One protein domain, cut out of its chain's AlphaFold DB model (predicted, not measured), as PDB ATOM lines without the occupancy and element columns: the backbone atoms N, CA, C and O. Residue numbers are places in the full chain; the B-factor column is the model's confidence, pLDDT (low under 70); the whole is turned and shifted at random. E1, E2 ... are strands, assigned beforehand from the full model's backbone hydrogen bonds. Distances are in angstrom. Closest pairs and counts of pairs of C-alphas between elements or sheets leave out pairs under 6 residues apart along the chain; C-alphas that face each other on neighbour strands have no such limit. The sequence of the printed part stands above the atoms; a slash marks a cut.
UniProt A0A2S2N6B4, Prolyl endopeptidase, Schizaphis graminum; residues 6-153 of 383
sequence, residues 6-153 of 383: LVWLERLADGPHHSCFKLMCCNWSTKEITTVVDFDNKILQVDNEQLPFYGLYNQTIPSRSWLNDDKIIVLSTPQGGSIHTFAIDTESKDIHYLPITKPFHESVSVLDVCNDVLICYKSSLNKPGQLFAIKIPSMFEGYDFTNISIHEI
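What this domain is: This is residues 6 to 153 of the 383 residues of the protein "Prolyl endopeptidase" of Schizaphis graminum (UniProt A0A2S2N6B4). Small twisted antiparallel sheets follow one another in a row: the four-stranded sheet E9 to E12 at one end, the three-stranded sheet E6 E7 E8 in the middle, and the three-stranded sheet E1 E2 E3 at the other end, with the hairpin E4 E5 beside E8. The first two sheets form a sandwich, partly face to face through E9, while E1 E2 E3 is only loosely joined to the middle. The 148 printed residues hold twelve named strands, E1 to E12 in order, no named helix, and the class is all strand. The whole is compact, with a radius of gyration of the C-alphas of 15.1 A, and spans 42 by 40 by 31 A.

How they stand to each other: The largest sheet runs E9 (residues 107 to 114), E10 (117 to 124), E11 (127 to 135), E12 (149 to 152), a meander, each strand the antiparallel neighbour of the one before. It is strongly twisted, its strands' lines turning by 82 degrees from edge to edge. N 109 and O 121 are 2.8 A apart, N 120 and O 132 2.9 A, and N 133 and O 151 2.8 A, each within hydrogen-bond range. The meander E6 (72 to 79), E7 (82 to 89), E8 (95 to 98) is also strongly twisted; N 75 and O 86 are 3.1 A apart and N 87 and O 96 2.9 A. In the sandwich, two sheets face to face, the facing parts are 9.9 A centre to centre, with strands at 12 degrees. The closest C-alphas of E7 and E9 are those of Ile 83 and Ser 107, 4.4 A; of E6 and E9, Ser 76 and Ser 109, 5.2 A. The third meander is E1 (6 to 10), E2 (22 to 27), E3 (33 to 37), with N 8 and O 24 3.2 A apart and N 25 and O 34 2.9 A. Its closest C-alphas to E7 are Val 36 and Asp 89, 7.9 A. E4 (42 to 46) and E5 (49 to 53) form a hairpin, N 44 and O 51 2.8 A apart; the C-alphas of Val 46 and Tyr 97, the closest of E4 and E8, are 7.0 A apart.

Where its parts are: E1 begins at C-alpha 6 (188.019, 111.056, 131.370). E11, the longest strand, measures 23.5 A, E10 22.8 A, E7 22.6 A, E9 21.2 A. E6, 20.1 A, bends by 51 degrees at residue 76. E12 ends at C-alpha 152 (215.168, 95.493, 127.370).

The domain as a whole: The C-alphas of Thr 30 and Asn 126, the farthest apart, are 49.1 A apart. The long links are E1 to E2, E5 to E6 and E11 to E12. The printed part has no cut, and no printed residue is under 70 in pLDDT.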
ATOM      1  N   LEU A   6     187.040 110.009 131.086       93.50
ATOM      2  CA  LEU A   6     188.019 111.056 131.370       93.50
ATOM      3  C   LEU A   6     188.566 110.837 132.781       93.50
ATOM      4  O   LEU A   6     187.780 110.706 133.712       93.50
ATOM      5  N   VAL A   7     189.888 110.837 132.947       94.88
ATOM      6  CA  VAL A   7     190.538 110.744 134.264       94.88
ATOM      7  C   VAL A   7     191.421 111.955 134.516       94.88
ATOM      8  O   VAL A   7     192.018 112.497 133.585       94.88
ATOM      9  N   TRP A   8     191.503 112.379 135.773       95.50
ATOM     10  CA  TRP A   8     192.400 113.446 136.210       95.50
ATOM     11  C   TRP A   8     192.862 113.205 137.645       95.50
ATOM     12  O   TRP A   8     192.273 112.414 138.385       95.50
ATOM     13  N   LEU A   9     193.936 113.899 138.014       95.12
ATOM     14  CA  LEU A   9     194.394 113.987 139.391       95.12
ATOM     15  C   LEU A   9     193.866 115.281 140.002       95.12
ATOM     16  O   LEU A   9     193.970 116.339 139.381       95.12
ATOM     17  N   GLU A  10     193.328 115.206 141.214       93.06
ATOM     18  CA  GLU A  10     192.914 116.388 141.973       93.06
ATOM     19  C   GLU A  10     193.469 116.364 143.394       93.06
ATOM     20  O   GLU A  10     193.688 115.309 143.990       93.06
ATOM     21  N   ARG A  11     193.697 117.553 143.943       90.56
ATOM     22  CA  ARG A  11     194.099 117.762 145.332       90.56
ATOM     23  C   ARG A  11     193.357 118.968 145.892       90.56
ATOM     24  O   ARG A  11     192.730 119.716 145.143       90.56
ATOM     25  N   LEU A  12     193.440 119.151 147.205       85.88
ATOM     26  CA  LEU A  12     192.959 120.369 147.851       85.88
ATOM     27  C   LEU A  12     193.744 121.586 147.337       85.88
ATOM     28  O   LEU A  12     194.927 121.468 147.016       85.88
ATOM     29  N   ALA A  13     193.059 122.726 147.217       84.12
ATOM     30  CA  ALA A  13     193.651 123.961 146.704       84.12
ATOM     31  C   ALA A  13     194.694 124.540 147.673       84.12
ATOM     32  O   ALA A  13     195.770 124.937 147.235       84.12
ATOM     33  N   ASP A  14     194.376 124.523 148.969       85.56
ATOM     34  CA  ASP A  14     195.261 124.970 150.042       85.56
ATOM     35  C   ASP A  14     196.127 123.823 150.580       85.56
ATOM     36  O   ASP A  14     195.890 122.636 150.319       85.56
ATOM     37  N   GLY A  15     197.108 124.192 151.402       89.62
ATOM     38  CA  GLY A  15     198.012 123.258 152.050       89.62
ATOM     39  C   GLY A  15     199.300 123.055 151.245       89.62
ATOM     40  O   GLY A  15     199.705 123.934 150.480       89.62
ATOM     41  N   PRO A  16     199.985 121.919 151.432       92.19
ATOM     42  CA  PRO A  16     201.312 121.682 150.865       92.19
ATOM     43  C   PRO A  16     201.332 121.880 149.339       92.19
ATOM     44  O   PRO A  16     200.412 121.479 148.628       92.19
ATOM     45  N   HIS A  17     202.419 122.443 148.800       89.25
ATOM     46  CA  HIS A  17     202.598 122.649 147.348       89.25
ATOM     47  C   HIS A  17     202.512 121.362 146.525       89.25
ATOM     48  O   HIS A  17     202.080 121.371 145.371       89.25
ATOM     49  N   HIS A  18     202.903 120.249 147.136       91.19
ATOM     50  CA  HIS A  18     202.783 118.918 146.573       91.19
ATOM     51  C   HIS A  18     202.259 117.984 147.663       91.19
ATOM     52  O   HIS A  18     202.815 117.908 148.750       91.19
ATOM     53  N   SER A  19     201.174 117.272 147.391       90.38
ATOM     54  CA  SER A  19     200.584 116.308 148.319       90.38
ATOM     55  C   SER A  19     200.136 115.048 147.610       90.38
ATOM     56  O   SER A  19     200.329 114.887 146.404       90.38
ATOM     57  N   CYS A  20     199.522 114.158 148.385       92.69
ATOM     58  CA  CYS A  20     198.729 113.077 147.837       92.69
ATOM     59  C   CYS A  20     197.583 113.646 146.977       92.69
ATOM     60  O   CYS A  20     196.925 114.615 147.370       92.69
ATOM     61  N   PHE A  21     197.357 113.037 145.819       94.25
ATOM     62  CA  PHE A  21     196.282 113.323 144.878       94.25
ATOM     63  C   PHE A  21     195.231 112.217 144.914       94.25
ATOM     64  O   PHE A  21     195.548 111.034 145.059       94.25
ATOM     65  N   LYS A  22     193.980 112.606 144.679       95.31
ATOM     66  CA  LYS A  22     192.915 111.694 144.274       95.31
ATOM     67  C   LYS A  22     193.034 111.391 142.792       95.31
ATOM     68  O   LYS A  22     193.367 112.274 142.003       95.31
ATOM     69  N   LEU A  23     192.685 110.168 142.415       96.69
ATOM     70  CA  LEU A  23     192.393 109.829 141.028       96.69
ATOM     71  C   LEU A  23     190.886 109.852 140.824       96.69
ATOM     72  O   LEU A  23     190.158 109.076 141.447       96.69
ATOM     73  N   MET A  24     190.443 110.698 139.906       97.06
ATOM     74  CA  MET A  24     189.039 110.853 139.557       97.06
ATOM     75  C   MET A  24     188.761 110.258 138.187       97.06
ATOM     76  O   MET A  24     189.618 110.296 137.302       97.06
ATOM     77  N   CYS A  25     187.548 109.749 137.998       96.94
ATOM     78  CA  CYS A  25     187.056 109.279 136.713       96.94
ATOM     79  C   CYS A  25     185.678 109.878 136.433       96.94
ATOM     80  O   CYS A  25     184.788 109.843 137.277       96.94
ATOM     81  N   CYS A  26     185.491 110.405 135.227       96.50
ATOM     82  CA  CYS A  26     184.213 110.845 134.697       96.50
ATOM     83  C   CYS A  26     183.819 109.938 133.536       96.50
ATOM     84  O   CYS A  26     184.554 109.820 132.550       96.50
ATOM     85  N   ASN A  27     182.645 109.320 133.629       94.12
ATOM     86  CA  ASN A  27     182.035 108.680 132.476       94.12
ATOM     87  C   ASN A  27     181.486 109.774 131.550       94.12
ATOM     88  O   ASN A  27     180.605 110.551 131.919       94.12
ATOM     89  N   TRP A  28     182.009 109.858 130.329       91.75
ATOM     90  CA  TRP A  28     181.722 110.970 129.434       91.75
ATOM     91  C   TRP A  28     180.274 111.000 128.942       91.75
ATOM     92  O   TRP A  28     179.766 112.089 128.656       91.75
ATOM     93  N   SER A  29     179.610 109.845 128.833       91.75
ATOM     94  CA  SER A  29     178.224 109.772 128.360       91.75
ATOM     95  C   SER A  29     177.228 110.095 129.471       91.75
ATOM     96  O   SER A  29     176.285 110.845 129.225       91.75
ATOM     97  N   THR A  30     177.454 109.598 130.691       94.69
ATOM     98  CA  THR A  30     176.554 109.835 131.836       94.69
ATOM     99  C   THR A  30     176.882 111.107 132.617       94.69
ATOM    100  O   THR A  30     176.031 111.603 133.349       94.69
ATOM    101  N   LYS A  31     178.098 111.645 132.455       95.44
ATOM    102  CA  LYS A  31     178.681 112.735 133.262       95.44
ATOM    103  C   LYS A  31     178.820 112.408 134.751       95.44
ATOM    104  O   LYS A  31     179.048 113.309 135.554       95.44
ATOM    105  N   GLU A  32     178.712 111.136 135.119       96.56
ATOM    106  CA  GLU A  32     178.948 110.677 136.483       96.56
ATOM    107  C   GLU A  32     180.440 110.764 136.818       96.56
ATOM    108  O   GLU A  32     181.273 110.275 136.053       96.56
ATOM    109  N   ILE A  33     180.758 111.382 137.959       97.50
ATOM    110  CA  ILE A  33     182.120 111.535 138.476       97.50
ATOM    111  C   ILE A  33     182.281 110.651 139.708       97.50
ATOM    112  O   ILE A  33     181.491 110.739 140.647       97.50
ATOM    113  N   THR A  34     183.332 109.837 139.727       96.88
ATOM    114  CA  THR A  34     183.664 108.957 140.845       96.88
ATOM    115  C   THR A  34     185.117 109.133 141.273       96.88
ATOM    116  O   THR A  34     186.020 109.315 140.454       96.88
ATOM    117  N   THR A  35     185.355 109.047 142.583       97.31
ATOM    118  CA  THR A  35     186.704 108.883 143.135       97.31
ATOM    119  C   THR A  35     187.128 107.429 142.958       97.31
ATOM    120  O   THR A  35     186.481 106.527 143.508       97.31
ATOM    121  N   VAL A  36     188.195 107.202 142.194       96.56
ATOM    122  CA  VAL A  36     188.799 105.881 141.960       96.56
ATOM    123  C   VAL A  36     189.825 105.578 143.048       96.56
ATOM    124  O   VAL A  36     189.772 104.528 143.682       96.56
ATOM    125  N   VAL A  37     190.720 106.530 143.322       95.94
ATOM    126  CA  VAL A  37     191.694 106.454 144.420       95.94
ATOM    127  C   VAL A  37     191.531 107.686 145.295       95.94
ATOM    128  O   VAL A  37     191.553 108.802 144.778       95.94
ATOM    129  N   ASP A  38     191.342 107.470 146.597       93.06
ATOM    130  CA  ASP A  38     191.303 108.536 147.605       93.06
ATOM    131  C   ASP A  38     192.690 108.744 148.243       93.06
ATOM    132  O   ASP A  38     193.634 108.014 147.937       93.06
ATOM    133  N   PHE A  39     192.827 109.728 149.131       85.19
ATOM    134  CA  PHE A  39     194.090 110.080 149.782       85.19
ATOM    135  C   PHE A  39     194.626 109.018 150.757       85.19
ATOM    136  O   PHE A  39     195.772 109.128 151.201       85.19
ATOM    137  N   ASP A  40     193.799 108.036 151.116       76.69
ATOM    138  CA  ASP A  40     194.074 107.081 152.184       76.69
ATOM    139  C   ASP A  40     195.194 106.100 151.834       76.69
ATOM    140  O   ASP A  40     195.256 105.529 150.739       76.69
ATOM    141  N   ASN A  41     196.037 105.830 152.831       80.38
ATOM    142  CA  ASN A  41     196.994 104.738 152.757       80.38
ATOM    143  C   ASN A  41     196.244 103.403 152.655       80.38
ATOM    144  O   ASN A  41     195.315 103.135 153.420       80.38
ATOM    145  N   LYS A  42     196.691 102.528 151.754       84.25
ATOM    146  CA  LYS A  42     196.175 101.158 151.630       84.25
ATOM    147  C   LYS A  42     197.295 100.152 151.861       84.25
ATOM    148  O   LYS A  42     198.462 100.451 151.639       84.25
ATOM    149  N   ILE A  43     196.944  98.943 152.286       84.06
ATOM    150  CA  ILE A  43     197.863  97.802 152.267       84.06
ATOM    151  C   ILE A  43     197.427  96.900 151.121       84.06
ATOM    152  O   ILE A  43     196.327  96.350 151.148       84.06
ATOM    153  N   LEU A  44     198.283  96.776 150.116       85.31
ATOM    154  CA  LEU A  44     198.089  95.880 148.987       85.31
ATOM    155  C   LEU A  44     198.645  94.501 149.348       85.31
ATOM    156  O   LEU A  44     199.722  94.396 149.938       85.31
ATOM    157  N   GLN A  45     197.911  93.448 148.993       79.88
ATOM    158  CA  GLN A  45     198.434  92.084 149.033       79.88
ATOM    159  C   GLN A  45     199.138  91.818 147.702       79.88
ATOM    160  O   GLN A  45     198.504  91.883 146.649       79.88
ATOM    161  N   VAL A  46     200.442  91.561 147.751       77.06
ATOM    162  CA  VAL A  46     201.259  91.220 146.583       77.06
ATOM    163  C   VAL A  46     201.880  89.861 146.869       77.06
ATOM    164  O   VAL A  46     202.750  89.742 147.728       77.06
ATOM    165  N   ASP A  47     201.388  88.826 146.193       75.06
ATOM    166  CA  ASP A  47     201.685  87.426 146.508       75.06
ATOM    167  C   ASP A  47     201.444  87.109 148.001       75.06
ATOM    168  O   ASP A  47     200.308  87.165 148.469       75.06
ATOM    169  N   ASN A  48     202.504  86.797 148.756       73.88
ATOM    170  CA  ASN A  48     202.459  86.522 150.197       73.88
ATOM    171  C   ASN A  48     202.964  87.703 151.052       73.88
ATOM    172  O   ASN A  48     203.203  87.535 152.251       73.88
ATOM    173  N   GLU A  49     203.169  88.878 150.453       77.50
ATOM    174  CA  GLU A  49     203.700  90.069 151.114       77.50
ATOM    175  C   GLU A  49     202.664  91.199 151.189       77.50
ATOM    176  O   GLU A  49     201.789  91.358 150.337       77.50
ATOM    177  N   GLN A  50     202.785  92.015 152.236       82.75
ATOM    178  CA  GLN A  50     201.976  93.214 152.429       82.75
ATOM    179  C   GLN A  50     202.780  94.443 152.022       82.75
ATOM    180  O   GLN A  50     203.754  94.799 152.689       82.75
ATOM    181  N   LEU A  51     202.351  95.107 150.951       85.38
ATOM    182  CA  LEU A  51     202.996  96.311 150.445       85.38
ATOM    183  C   LEU A  51     202.125  97.541 150.743       85.38
ATOM    184  O   LEU A  51     200.961  97.573 150.342       85.38
ATOM    185  N   PRO A  52     202.643  98.573 151.430       87.69
ATOM    186  CA  PRO A  52     201.902  99.811 151.599       87.69
ATOM    187  C   PRO A  52     201.780 100.563 150.268       87.69
ATOM    188  O   PRO A  52     202.736 100.669 149.503       87.69
ATOM    189  N   PHE A  53     200.601 101.123 150.032       92.31
ATOM    190  CA  PHE A  53     200.315 102.112 149.005       92.31
ATOM    191  C   PHE A  53     200.041 103.446 149.695       92.31
ATOM    192  O   PHE A  53     199.022 103.619 150.362       92.31
ATOM    193  N   TYR A  54     200.968 104.381 149.531       92.06
ATOM    194  CA  TYR A  54     200.993 105.681 150.198       92.06
ATOM    195  C   TYR A  54     200.179 106.762 149.485       92.06
ATOM    196  O   TYR A  54     200.306 107.941 149.816       92.06
ATOM    197  N   GLY A  55     199.391 106.389 148.478       93.94
ATOM    198  CA  GLY A  55     198.671 107.329 147.628       93.94
ATOM    199  C   GLY A  55     199.465 107.776 146.400       93.94
ATOM    200  O   GLY A  55     200.545 107.259 146.100       93.94
ATOM    201  N   LEU A  56     198.894 108.720 145.657       95.44
ATOM    202  CA  LEU A  56     199.417 109.189 144.374       95.44
ATOM    203  C   LEU A  56     200.098 110.545 144.538       95.44
ATOM    204  O   LEU A  56     199.500 111.470 145.066       95.44
ATOM    205  N   TYR A  57     201.317 110.694 144.028       94.81
ATOM    206  CA  TYR A  57     202.088 111.944 144.095       94.81
ATOM    207  C   TYR A  57     202.486 112.441 142.704       94.81
ATOM    208  O   TYR A  57     203.399 113.247 142.548       94.81
ATOM    209  N   ASN A  58     201.826 111.958 141.661       88.44
ATOM    210  CA  ASN A  58     202.040 112.427 140.303       88.44
ATOM    211  C   ASN A  58     201.498 113.845 140.124       88.44
ATOM    212  O   ASN A  58     200.371 114.129 140.506       88.44
ATOM    213  N   GLN A  59     202.260 114.709 139.456       81.69
ATOM    214  CA  GLN A  59     201.712 115.967 138.935       81.69
ATOM    215  C   GLN A  59     201.002 115.763 137.588       81.69
ATOM    216  O   GLN A  59     200.152 116.559 137.201       81.69
ATOM    217  N   THR A  60     201.327 114.677 136.880       85.69
ATOM    218  CA  THR A  60     200.733 114.310 135.590       85.69
ATOM    219  C   THR A  60     200.565 112.797 135.471       85.69
ATOM    220  O   THR A  60     201.420 112.034 135.924       85.69
ATOM    221  N   ILE A  61     199.503 112.369 134.793       89.69
ATOM    222  CA  ILE A  61     199.316 110.987 134.326       89.69
ATOM    223  C   ILE A  61     200.021 110.847 132.959       89.69
ATOM    224  O   ILE A  61     200.042 111.830 132.209       89.69
ATOM    225  N   PRO A  62     200.598 109.679 132.601       90.94
ATOM    226  CA  PRO A  62     201.108 109.448 131.249       90.94
ATOM    227  C   PRO A  62     200.069 109.814 130.180       90.94
ATOM    228  O   PRO A  62     198.891 109.490 130.324       90.94
ATOM    229  N   SER A  63     200.495 110.468 129.091       89.88
ATOM    230  CA  SER A  63     199.569 110.937 128.044       89.88
ATOM    231  C   SER A  63     198.730 109.807 127.445       89.88
ATOM    232  O   SER A  63     197.577 110.022 127.075       89.88
ATOM    233  N   ARG A  64     199.291 108.594 127.380       93.88
ATOM    234  CA  ARG A  64     198.519 107.359 127.260       93.88
ATOM    235  C   ARG A  64     198.793 106.497 128.483       93.88
ATOM    236  O   ARG A  64     199.920 106.062 128.689       93.88
ATOM    237  N   SER A  65     197.750 106.257 129.263       94.81
ATOM    238  CA  SER A  65     197.808 105.447 130.480       94.81
ATOM    239  C   SER A  65     196.880 104.236 130.441       94.81
ATOM    240  O   SER A  65     196.984 103.385 131.310       94.81
ATOM    241  N   TRP A  66     195.962 104.144 129.478       95.75
ATOM    242  CA  TRP A  66     194.952 103.084 129.446       95.75
ATOM    243  C   TRP A  66     195.466 101.801 128.799       95.75
ATOM    244  O   TRP A  66     196.109 101.847 127.747       95.75
ATOM    245  N   LEU A  67     195.095 100.664 129.385       95.06
ATOM    246  CA  LEU A  67     195.092  99.381 128.686       95.06
ATOM    247  C   LEU A  67     193.941  99.328 127.664       95.06
ATOM    248  O   LEU A  67     193.089 100.218 127.598       95.06
ATOM    249  N   ASN A  68     193.937  98.305 126.809       92.75
ATOM    250  CA  ASN A  68     192.990  98.197 125.696       92.75
ATOM    251  C   ASN A  68     191.531  97.988 126.118       92.75
ATOM    252  O   ASN A  68     190.640  98.187 125.294       92.75
ATOM    253  N   ASP A  69     191.285  97.591 127.366       91.31
ATOM    254  CA  ASP A  69     189.942  97.380 127.905       91.31
ATOM    255  C   ASP A  69     189.184  98.680 128.226       91.31
ATOM    256  O   ASP A  69     187.989  98.629 128.507       91.31
ATOM    257  N   ASP A  70     189.855  99.838 128.170       89.38
ATOM    258  CA  ASP A  70     189.326 101.144 128.584       89.38
ATOM    259  C   ASP A  70     188.815 101.168 130.047       89.38
ATOM    260  O   ASP A  70     187.948 101.969 130.423       89.38
ATOM    261  N   LYS A  71     189.350 100.288 130.899       92.81
ATOM    262  CA  LYS A  71     189.020 100.203 132.330       92.81
ATOM    263  C   LYS A  71     190.222 100.450 133.211       92.81
ATOM    264  O   LYS A  71     190.074 101.130 134.229       92.81
ATOM    265  N   ILE A  72     191.378  99.943 132.806       95.62
ATOM    266  CA  ILE A  72     192.573  99.963 133.633       95.62
ATOM    267  C   ILE A  72     193.506 101.068 133.168       95.62
ATOM    268  O   ILE A  72     193.871 101.147 131.992       95.62
ATOM    269  N   ILE A  73     193.925 101.901 134.117       96.00
ATOM    270  CA  ILE A  73     195.011 102.852 133.907       96.00
ATOM    271  C   ILE A  73     196.300 102.333 134.533       96.00
ATOM    272  O   ILE A  73     196.278 101.726 135.596       96.00
ATOM    273  N   VAL A  74     197.431 102.624 133.905       96.88
ATOM    274  CA  VAL A  74     198.761 102.348 134.433       96.88
ATOM    275  C   VAL A  74     199.496 103.663 134.650       96.88
ATOM    276  O   VAL A  74     199.574 104.507 133.755       96.88
ATOM    277  N   LEU A  75     200.042 103.839 135.849       96.56
ATOM    278  CA  LEU A  75     200.854 104.995 136.217       96.56
ATOM    279  C   LEU A  75     201.946 104.595 137.207       96.56
ATOM    280  O   LEU A  75     201.883 103.527 137.818       96.56
ATOM    281  N   SER A  76     202.930 105.471 137.394       96.19
ATOM    282  CA  SER A  76     203.989 105.270 138.382       96.19
ATOM    283  C   SER A  76     204.076 106.448 139.335       96.19
ATOM    284  O   SER A  76     204.083 107.583 138.876       96.19
ATOM    285  N   THR A  77     204.185 106.193 140.636       96.00
ATOM    286  CA  THR A  77     204.190 107.224 141.686       96.00
ATOM    287  C   THR A  77     205.293 106.952 142.718       96.00
ATOM    288  O   THR A  77     205.608 105.784 142.967       96.00
ATOM    289  N   PRO A  78     205.890 107.985 143.344       94.69
ATOM    290  CA  PRO A  78     206.739 107.825 144.523       94.69
ATOM    291  C   PRO A  78     206.071 106.987 145.623       94.69
ATOM    292  O   PRO A  78     204.912 107.225 145.961       94.69
ATOM    293  N   GLN A  79     206.809 106.020 146.169       92.62
ATOM    294  CA  GLN A  79     206.440 105.130 147.274       92.62
ATOM    295  C   GLN A  79     207.692 104.846 148.124       92.62
ATOM    296  O   GLN A  79     208.628 104.157 147.699       92.62
ATOM    297  N   GLY A  80     207.736 105.409 149.329       88.44
ATOM    298  CA  GLY A  80     208.897 105.398 150.212       88.44
ATOM    299  C   GLY A  80     210.099 106.106 149.580       88.44
ATOM    300  O   GLY A  80     210.092 107.318 149.405       88.44
ATOM    301  N   GLY A  81     211.133 105.334 149.237       90.06
ATOM    302  CA  GLY A  81     212.379 105.821 148.629       90.06
ATOM    303  C   GLY A  81     212.547 105.471 147.147       90.06
ATOM    304  O   GLY A  81     213.670 105.429 146.663       90.06
ATOM    305  N   SER A  82     211.473 105.155 146.421       93.62
ATOM    306  CA  SER A  82     211.537 104.751 145.002       93.62
ATOM    307  C   SER A  82     210.229 105.064 144.272       93.62
ATOM    308  O   SER A  82     209.232 105.376 144.918       93.62
ATOM    309  N   ILE A  83     210.203 104.961 142.943       95.19
ATOM    310  CA  ILE A  83     208.970 105.085 142.147       95.19
ATOM    311  C   ILE A  83     208.458 103.690 141.785       95.19
ATOM    312  O   ILE A  83     209.192 102.900 141.193       95.19
ATOM    313  N   HIS A  84     207.204 103.402 142.133       94.62
ATOM    314  CA  HIS A  84     206.529 102.126 141.859       94.62
ATOM    315  C   HIS A  84     205.463 102.302 140.789       94.62
ATOM    316  O   HIS A  84     204.945 103.401 140.613       94.62
ATOM    317  N   THR A  85     205.118 101.217 140.095       95.31
ATOM    318  CA  THR A  85     204.100 101.218 139.038       95.31
ATOM    319  C   THR A  85     202.858 100.457 139.482       95.31
ATOM    320  O   THR A  85     202.965  99.373 140.053       95.31
ATOM    321  N   PHE A  86     201.689 101.022 139.187       95.50
ATOM    322  CA  PHE A  86     200.390 100.470 139.545       95.50
ATOM    323  C   PHE A  86     199.465 100.416 138.332       95.50
ATOM    324  O   PHE A  86     199.448 101.350 137.528       95.50
ATOM    325  N   ALA A  87     198.681  99.345 138.242       96.00
ATOM    326  CA  ALA A  87     197.500  99.247 137.400       96.00
ATOM    327  C   ALA A  87     196.261  99.465 138.273       96.00
ATOM    328  O   ALA A  87     196.104  98.814 139.304       96.00
ATOM    329  N   ILE A  88     195.408 100.407 137.894       96.50
ATOM    330  CA  ILE A  88     194.252 100.835 138.681       96.50
ATOM    331  C   ILE A  88     193.002 100.640 137.835       96.50
ATOM    332  O   ILE A  88     192.871 101.251 136.771       96.50
ATOM    333  N   ASP A  89     192.086  99.808 138.319       95.75
ATOM    334  CA  ASP A  89     190.788  99.592 137.689       95.75
ATOM    335  C   ASP A  89     189.837 100.739 138.064       95.75
ATOM    336  O   ASP A  89     189.575 101.011 139.236       95.75
ATOM    337  N   THR A  90     189.324 101.449 137.060       95.50
ATOM    338  CA  THR A  90     188.434 102.605 137.269       95.50
ATOM    339  C   THR A  90     187.000 102.237 137.655       95.50
ATOM    340  O   THR A  90     186.258 103.104 138.115       95.50
ATOM    341  N   GLU A  91     186.597 100.980 137.473       93.50
ATOM    342  CA  GLU A  91     185.269 100.457 137.797       93.50
ATOM    343  C   GLU A  91     185.268  99.788 139.173       93.50
ATOM    344  O   GLU A  91     184.479 100.182 140.035       93.50
ATOM    345  N   SER A  92     186.166  98.822 139.408       94.62
ATOM    346  CA  SER A  92     186.252  98.127 140.701       94.62
ATOM    347  C   SER A  92     186.977  98.939 141.776       94.62
ATOM    348  O   SER A  92     186.729  98.736 142.964       94.62
ATOM    349  N   LYS A  93     187.813  99.910 141.367       94.94
ATOM    350  CA  LYS A  93     188.705 100.711 142.229       94.94
ATOM    351  C   LYS A  93     189.858  99.917 142.845       94.94
ATOM    352  O   LYS A  93     190.504 100.392 143.791       94.94
ATOM    353  N   ASP A  94     190.122  98.728 142.311       93.69
ATOM    354  CA  ASP A  94     191.251  97.908 142.722       93.69
ATOM    355  C   ASP A  94     192.571  98.519 142.246       93.69
ATOM    356  O   ASP A  94     192.674  99.113 141.169       93.69
ATOM    357  N   ILE A  95     193.591  98.387 143.092       94.81
ATOM    358  CA  ILE A  95     194.945  98.879 142.838       94.81
ATOM    359  C   ILE A  95     195.872  97.670 142.835       94.81
ATOM    360  O   ILE A  95     196.072  97.027 143.866       94.81
ATOM    361  N   HIS A  96     196.464  97.391 141.683       93.31
ATOM    362  CA  HIS A  96     197.400  96.296 141.479       93.31
ATOM    363  C   HIS A  96     198.819  96.850 141.375       93.31
ATOM    364  O   HIS A  96     199.102  97.709 140.542       93.31
ATOM    365  N   TYR A  97     199.725  96.357 142.214       92.69
ATOM    366  CA  TYR A  97     201.153  96.633 142.084       92.69
ATOM    367  C   TYR A  97     201.742  95.825 140.923       92.69
ATOM    368  O   TYR A  97     201.456  94.635 140.800       92.69
ATOM    369  N   LEU A  98     202.578  96.454 140.092       92.81
ATOM    370  CA  LEU A  98     203.346  95.764 139.054       92.81
ATOM    371  C   LEU A  98     204.764  95.489 139.587       92.81
ATOM    372  O   LEU A  98     205.530  96.444 139.760       92.81
ATOM    373  N   PRO A  99     205.159  94.219 139.807       88.94
ATOM    374  CA  PRO A  99     206.439  93.843 140.409       88.94
ATOM    375  C   PRO A  99     207.603  93.922 139.409       88.94
ATOM    376  O   PRO A  99     208.282  92.940 139.127       88.94
ATOM    377  N   ILE A 100     207.839  95.112 138.850       89.56
ATOM    378  CA  ILE A 100     208.899  95.360 137.857       89.56
ATOM    379  C   ILE A 100     210.283  95.339 138.518       89.56
ATOM    380  O   ILE A 100     211.242  94.807 137.959       89.56
ATOM    381  N   THR A 101     210.385  95.939 139.702       84.25
ATOM    382  CA  THR A 101     211.578  95.930 140.553       84.25
ATOM    383  C   THR A 101     211.189  95.492 141.959       84.25
ATOM    384  O   THR A 101     210.008  95.465 142.331       84.25
ATOM    385  N   LYS A 102     212.194  95.115 142.758       81.38
ATOM    386  CA  LYS A 102     211.980  94.848 144.180       81.38
ATOM    387  C   LYS A 102     211.443  96.128 144.840       81.38
ATOM    388  O   LYS A 102     212.029  97.187 144.620       81.38
ATOM    389  N   PRO A 103     210.403  96.051 145.689       77.25
ATOM    390  CA  PRO A 103     209.918  97.218 146.408       77.25
ATOM    391  C   PRO A 103     211.045  97.978 147.112       77.25
ATOM    392  O   PRO A 103     211.959  97.387 147.699       77.25
ATOM    393  N   PHE A 104     210.967  99.304 147.047       80.19
ATOM    394  CA  PHE A 104     211.928 100.245 147.638       80.19
ATOM    395  C   PHE A 104     213.342 100.224 147.028       80.19
ATOM    396  O   PHE A 104     214.232 100.853 147.588       80.19
ATOM    397  N   HIS A 105     213.557  99.531 145.902       84.12
ATOM    398  CA  HIS A 105     214.832  99.482 145.178       84.12
ATOM    399  C   HIS A 105     214.598  99.809 143.704       84.12
ATOM    400  O   HIS A 105     213.713  99.218 143.091       84.12
ATOM    401  N   GLU A 106     215.446 100.664 143.130       91.19
ATOM    402  CA  GLU A 106     215.340 101.153 141.750       91.19
ATOM    403  C   GLU A 106     213.987 101.849 141.465       91.19
ATOM    404  O   GLU A 106     212.898 101.377 141.783       91.19
ATOM    405  N   SER A 107     214.022 103.013 140.833       95.56
ATOM    406  CA  SER A 107     212.802 103.743 140.490       95.56
ATOM    407  C   SER A 107     212.369 103.417 139.073       95.56
ATOM    408  O   SER A 107     213.178 103.499 138.146       95.56
ATOM    409  N   VAL A 108     211.084 103.102 138.901       95.69
ATOM    410  CA  VAL A 108     210.473 102.797 137.604       95.69
ATOM    411  C   VAL A 108     209.388 103.814 137.278       95.69
ATOM    412  O   VAL A 108     208.526 104.100 138.101       95.69
ATOM    413  N   SER A 109     209.400 104.343 136.058       95.56
ATOM    414  CA  SER A 109     208.369 105.240 135.538       95.56
ATOM    415  C   SER A 109     207.824 104.735 134.209       95.56
ATOM    416  O   SER A 109     208.583 104.512 133.266       95.56
ATOM    417  N   VAL A 110     206.506 104.588 134.123       96.62
ATOM    418  CA  VAL A 110     205.790 104.369 132.865       96.62
ATOM    419  C   VAL A 110     205.770 105.679 132.095       96.62
ATOM    420  O   VAL A 110     205.279 106.696 132.582       96.62
ATOM    421  N   LEU A 111     206.326 105.651 130.889       95.75
ATOM    422  CA  LEU A 111     206.364 106.794 129.983       95.75
ATOM    423  C   LEU A 111     205.144 106.810 129.066       95.75
ATOM    424  O   LEU A 111     204.654 107.877 128.702       95.75
ATOM    425  N   ASP A 112     204.684 105.625 128.663       96.00
ATOM    426  CA  ASP A 112     203.654 105.473 127.648       96.00
ATOM    427  C   ASP A 112     203.010 104.082 127.692       96.00
ATOM    428  O   ASP A 112     203.664 103.101 128.054       96.00
ATOM    429  N   VAL A 113     201.744 103.999 127.282       96.25
ATOM    430  CA  VAL A 113     200.976 102.753 127.185       96.25
ATOM    431  C   VAL A 113     200.307 102.671 125.815       96.25
ATOM    432  O   VAL A 113     199.577 103.574 125.403       96.25
ATOM    433  N   CYS A 114     200.539 101.581 125.084       94.12
ATOM    434  CA  CYS A 114     199.929 101.344 123.780       94.12
ATOM    435  C   CYS A 114     199.731  99.848 123.532       94.12
ATOM    436  O   CYS A 114     200.677  99.074 123.623       94.12
ATOM    437  N   ASN A 115     198.514  99.432 123.173       92.88
ATOM    438  CA  ASN A 115     198.187  98.034 122.882       92.88
ATOM    439  C   ASN A 115     198.614  97.060 124.003       92.88
ATOM    440  O   ASN A 115     199.218  96.021 123.730       92.88
ATOM    441  N   ASP A 116     198.355  97.431 125.261       94.69
ATOM    442  CA  ASP A 116     198.817  96.776 126.504       94.69
ATOM    443  C   ASP A 116     200.341  96.594 126.630       94.69
ATOM    444  O   ASP A 116     200.815  95.798 127.440       94.69
ATOM    445  N   VAL A 117     201.120  97.306 125.816       95.38
ATOM    446  CA  VAL A 117     202.568  97.427 125.965       95.38
ATOM    447  C   VAL A 117     202.868  98.726 126.696       95.38
ATOM    448  O   VAL A 117     202.436  99.797 126.278       95.38
ATOM    449  N   LEU A 118     203.627  98.626 127.777       97.06
ATOM    450  CA  LEU A 118     204.143  99.746 128.545       97.06
ATOM    451  C   LEU A 118     205.559 100.025 128.057       97.06
ATOM    452  O   LEU A 118     206.372  99.102 127.988       97.06
ATOM    453  N   ILE A 119     205.866 101.286 127.770       96.94
ATOM    454  CA  ILE A 119     207.242 101.762 127.647       96.94
ATOM    455  C   ILE A 119     207.631 102.378 128.980       96.94
ATOM    456  O   ILE A 119     206.994 103.321 129.452       96.94
ATOM    457  N   CYS A 120     208.690 101.850 129.577       96.88
ATOM    458  CA  CYS A 120     209.122 102.213 130.913       96.88
ATOM    459  C   CYS A 120     210.572 102.697 130.914       96.88
ATOM    460  O   CYS A 120     211.407 102.255 130.121       96.88
ATOM    461  N   TYR A 121     210.871 103.575 131.863       96.00
ATOM    462  CA  TYR A 121     212.210 104.001 132.232       96.00
ATOM    463  C   TYR A 121     212.514 103.516 133.647       96.00
ATOM    464  O   TYR A 121     211.695 103.706 134.545       96.00
ATOM    465  N   LYS A 122     213.686 102.915 133.863       95.38
ATOM    466  CA  LYS A 122     214.191 102.594 135.205       95.38
ATOM    467  C   LYS A 122     215.574 103.171 135.432       95.38
ATOM    468  O   LYS A 122     216.378 103.231 134.504       95.38
ATOM    469  N   SER A 123     215.863 103.552 136.667       95.75
ATOM    470  CA  SER A 123     217.209 103.932 137.098       95.75
ATOM    471  C   SER A 123     217.379 103.724 138.600       95.75
ATOM    472  O   SER A 123     216.390 103.593 139.317       95.75
ATOM    473  N   SER A 124     218.620 103.740 139.067       95.12
ATOM    474  CA  SER A 124     218.977 103.732 140.488       95.12
ATOM    475  C   SER A 124     220.190 104.624 140.716       95.12
ATOM    476  O   SER A 124     220.853 105.038 139.762       95.12
ATOM    477  N   LEU A 125     220.532 104.908 141.970       94.94
ATOM    478  CA  LEU A 125     221.695 105.747 142.285       94.94
ATOM    479  C   LEU A 125     222.999 105.211 141.672       94.94
ATOM    480  O   LEU A 125     223.861 105.990 141.266       94.94
ATOM    481  N   ASN A 126     223.129 103.888 141.549       92.62
ATOM    482  CA  ASN A 126     224.306 103.223 140.988       92.62
ATOM    483  C   ASN A 126     224.165 102.781 139.519       92.62
ATOM    484  O   ASN A 126     225.139 102.268 138.959       92.62
ATOM    485  N   LYS A 127     223.002 102.978 138.881       92.88
ATOM    486  CA  LYS A 127     222.766 102.607 137.478       92.88
ATOM    487  C   LYS A 127     222.082 103.743 136.711       92.88
ATOM    488  O   LYS A 127     220.941 104.093 137.023       92.88
ATOM    489  N   PRO A 128     222.738 104.289 135.670       93.94
ATOM    490  CA  PRO A 128     222.096 105.184 134.720       93.94
ATOM    491  C   PRO A 128     220.813 104.600 134.121       93.94
ATOM    492  O   PRO A 128     220.608 103.387 134.083       93.94
ATOM    493  N   GLY A 129     219.975 105.495 133.606       94.12
ATOM    494  CA  GLY A 129     218.679 105.163 133.034       94.12
ATOM    495  C   GLY A 129     218.689 104.102 131.935       94.12
ATOM    496  O   GLY A 129     219.525 104.142 131.030       94.12
ATOM    497  N   GLN A 130     217.699 103.211 131.982       95.44
ATOM    498  CA  GLN A 130     217.445 102.175 130.985       95.44
ATOM    499  C   GLN A 130     215.970 102.187 130.553       95.44
ATOM    500  O   GLN A 130     215.069 102.231 131.391       95.44
ATOM    501  N   LEU A 131     215.735 102.101 129.242       96.94
ATOM    502  CA  LEU A 131     214.423 101.881 128.638       96.94
ATOM    503  C   LEU A 131     214.141 100.389 128.460       96.94
ATOM    504  O   LEU A 131     215.002  99.621 128.017       96.94
ATOM    505  N   PHE A 132     212.905 100.000 128.737       96.19
ATOM    506  CA  PHE A 132     212.402  98.648 128.527       96.19
ATOM    507  C   PHE A 132     210.904  98.676 128.207       96.19
ATOM    508  O   PHE A 132     210.222  99.674 128.445       96.19
ATOM    509  N   ALA A 133     210.409  97.576 127.650       96.88
ATOM    510  CA  ALA A 133     208.997  97.341 127.400       96.88
ATOM    511  C   ALA A 133     208.465  96.221 128.293       96.88
ATOM    512  O   ALA A 133     209.175  95.260 128.589       96.88
ATOM    513  N   ILE A 134     207.191  96.321 128.661       96.62
ATOM    514  CA  ILE A 134     206.433  95.232 129.279       96.62
ATOM    515  C   ILE A 134     205.150  95.047 128.482       96.62
ATOM    516  O   ILE A 134     204.409  96.006 128.301       96.62
ATOM    517  N   LYS A 135     204.855  93.824 128.040       95.06
ATOM    518  CA  LYS A 135     203.514  93.466 127.558       95.06
ATOM    519  C   LYS A 135     202.728  92.900 128.734       95.06
ATOM    520  O   LYS A 135     203.155  91.902 129.308       95.06
ATOM    521  N   ILE A 136     201.599  93.517 129.081       94.69
ATOM    522  CA  ILE A 136     200.699  92.971 130.104       94.69
ATOM    523  C   ILE A 136     199.925  91.793 129.492       94.69
ATOM    524  O   ILE A 136     199.267  91.981 128.459       94.69
ATOM    525  N   PRO A 137     200.008  90.584 130.071       92.00
ATOM    526  CA  PRO A 137     199.246  89.435 129.603       92.00
ATOM    527  C   PRO A 137     197.742  89.636 129.814       92.00
ATOM    528  O   PRO A 137     197.298  89.959 130.914       92.00
ATOM    529  N   SER A 138     196.956  89.406 128.762       87.88
ATOM    530  CA  SER A 138     195.497  89.325 128.856       87.88
ATOM    531  C   SER A 138     195.068  87.900 129.210       87.88
ATOM    532  O   SER A 138     195.585  86.930 128.656       87.88
ATOM    533  N   MET A 139     194.091  87.789 130.100       85.25
ATOM    534  CA  MET A 139     193.453  86.555 130.560       85.25
ATOM    535  C   MET A 139     191.968  86.565 130.164       85.25
ATOM    536  O   MET A 139     191.450  87.578 129.699       85.25
ATOM    537  N   PHE A 140     191.261  85.444 130.350       78.56
ATOM    538  CA  PHE A 140     189.840  85.333 129.973       78.56
ATOM    539  C   PHE A 140     188.942  86.381 130.664       78.56
ATOM    540  O   PHE A 140     187.981  86.841 130.054       78.56
ATOM    541  N   GLU A 141     189.280  86.796 131.892       78.12
ATOM    542  CA  GLU A 141     188.495  87.755 132.696       78.12
ATOM    543  C   GLU A 141     189.265  89.037 133.079       78.12
ATOM    544  O   GLU A 141     188.849  89.747 133.988       78.12
ATOM    545  N   GLY A 142     190.386  89.363 132.420       87.31
ATOM    546  CA  GLY A 142     191.150  90.574 132.755       87.31
ATOM    547  C   GLY A 142     192.620  90.513 132.355       87.31
ATOM    548  O   GLY A 142     192.954  90.038 131.270       87.31
ATOM    549  N   TYR A 143     193.501  90.979 133.237       91.19
ATOM    550  CA  TYR A 143     194.950  90.996 133.031       91.19
ATOM    551  C   TYR A 143     195.684  90.296 134.176       91.19
ATOM    552  O   TYR A 143     195.216  90.287 135.313       91.19
ATOM    553  N   ASP A 144     196.847  89.725 133.871       90.31
ATOM    554  CA  ASP A 144     197.773  89.188 134.870       90.31
ATOM    555  C   ASP A 144     198.868  90.225 135.169       90.31
ATOM    556  O   ASP A 144     199.706  90.530 134.319       90.31
ATOM    557  N   PHE A 145     198.852  90.792 136.376       89.81
ATOM    558  CA  PHE A 145     199.837  91.786 136.813       89.81
ATOM    559  C   PHE A 145     201.021  91.187 137.575       89.81
ATOM    560  O   PHE A 145     201.967  91.921 137.863       89.81
ATOM    561  N   THR A 146     201.003  89.891 137.901       86.06
ATOM    562  CA  THR A 146     202.082  89.245 138.665       86.06
ATOM    563  C   THR A 146     203.105  88.595 137.741       86.06
ATOM    564  O   THR A 146     204.305  88.664 138.005       86.06
ATOM    565  N   ASN A 147     202.668  88.042 136.607       85.25
ATOM    566  CA  ASN A 147     203.541  87.354 135.658       85.25
ATOM    567  C   ASN A 147     203.936  88.233 134.456       85.25
ATOM    568  O   ASN A 147     203.621  87.939 133.298       85.25
ATOM    569  N   ILE A 148     204.627  89.341 134.726       87.50
ATOM    570  CA  ILE A 148     205.054  90.289 133.688       87.50
ATOM    571  C   ILE A 148     206.413  89.924 133.073       87.50
ATOM    572  O   ILE A 148     207.366  89.569 133.763       87.50
ATOM    573  N   SER A 149     206.527  90.061 131.748       88.56
ATOM    574  CA  SER A 149     207.789  89.874 131.016       88.56
ATOM    575  C   SER A 149     208.426  91.217 130.660       88.56
ATOM    576  O   SER A 149     207.789  92.067 130.036       88.56
ATOM    577  N   ILE A 150     209.695  91.395 131.036       92.00
ATOM    578  CA  ILE A 150     210.477  92.611 130.774       92.00
ATOM    579  C   ILE A 150     211.349  92.404 129.531       92.00
ATOM    580  O   ILE A 150     212.167  91.488 129.476       92.00
ATOM    581  N   HIS A 151     211.211  93.298 128.554       94.19
ATOM    582  CA  HIS A 151     212.012  93.328 127.334       94.19
ATOM    583  C   HIS A 151     212.908  94.564 127.319       94.19
ATOM    584  O   HIS A 151     212.425  95.690 127.213       94.19
ATOM    585  N   GLU A 152     214.221  94.377 127.411       93.50
ATOM    586  CA  GLU A 152     215.168  95.493 127.370       93.50
ATOM    587  C   GLU A 152     215.185  96.157 125.984       93.50
ATOM    588  O   GLU A 152     215.338  95.482 124.967       93.50
ATOM    589  N   ILE A 153     215.030  97.484 125.943       94.81
ATOM    590  CA  ILE A 153     215.069  98.273 124.698       94.81
ATOM    591  C   ILE A 153     216.431  98.945 124.547       94.81
ATOM    592  O   ILE A 153     217.005  98.971 123.460       94.81
TER     593      ILE A 153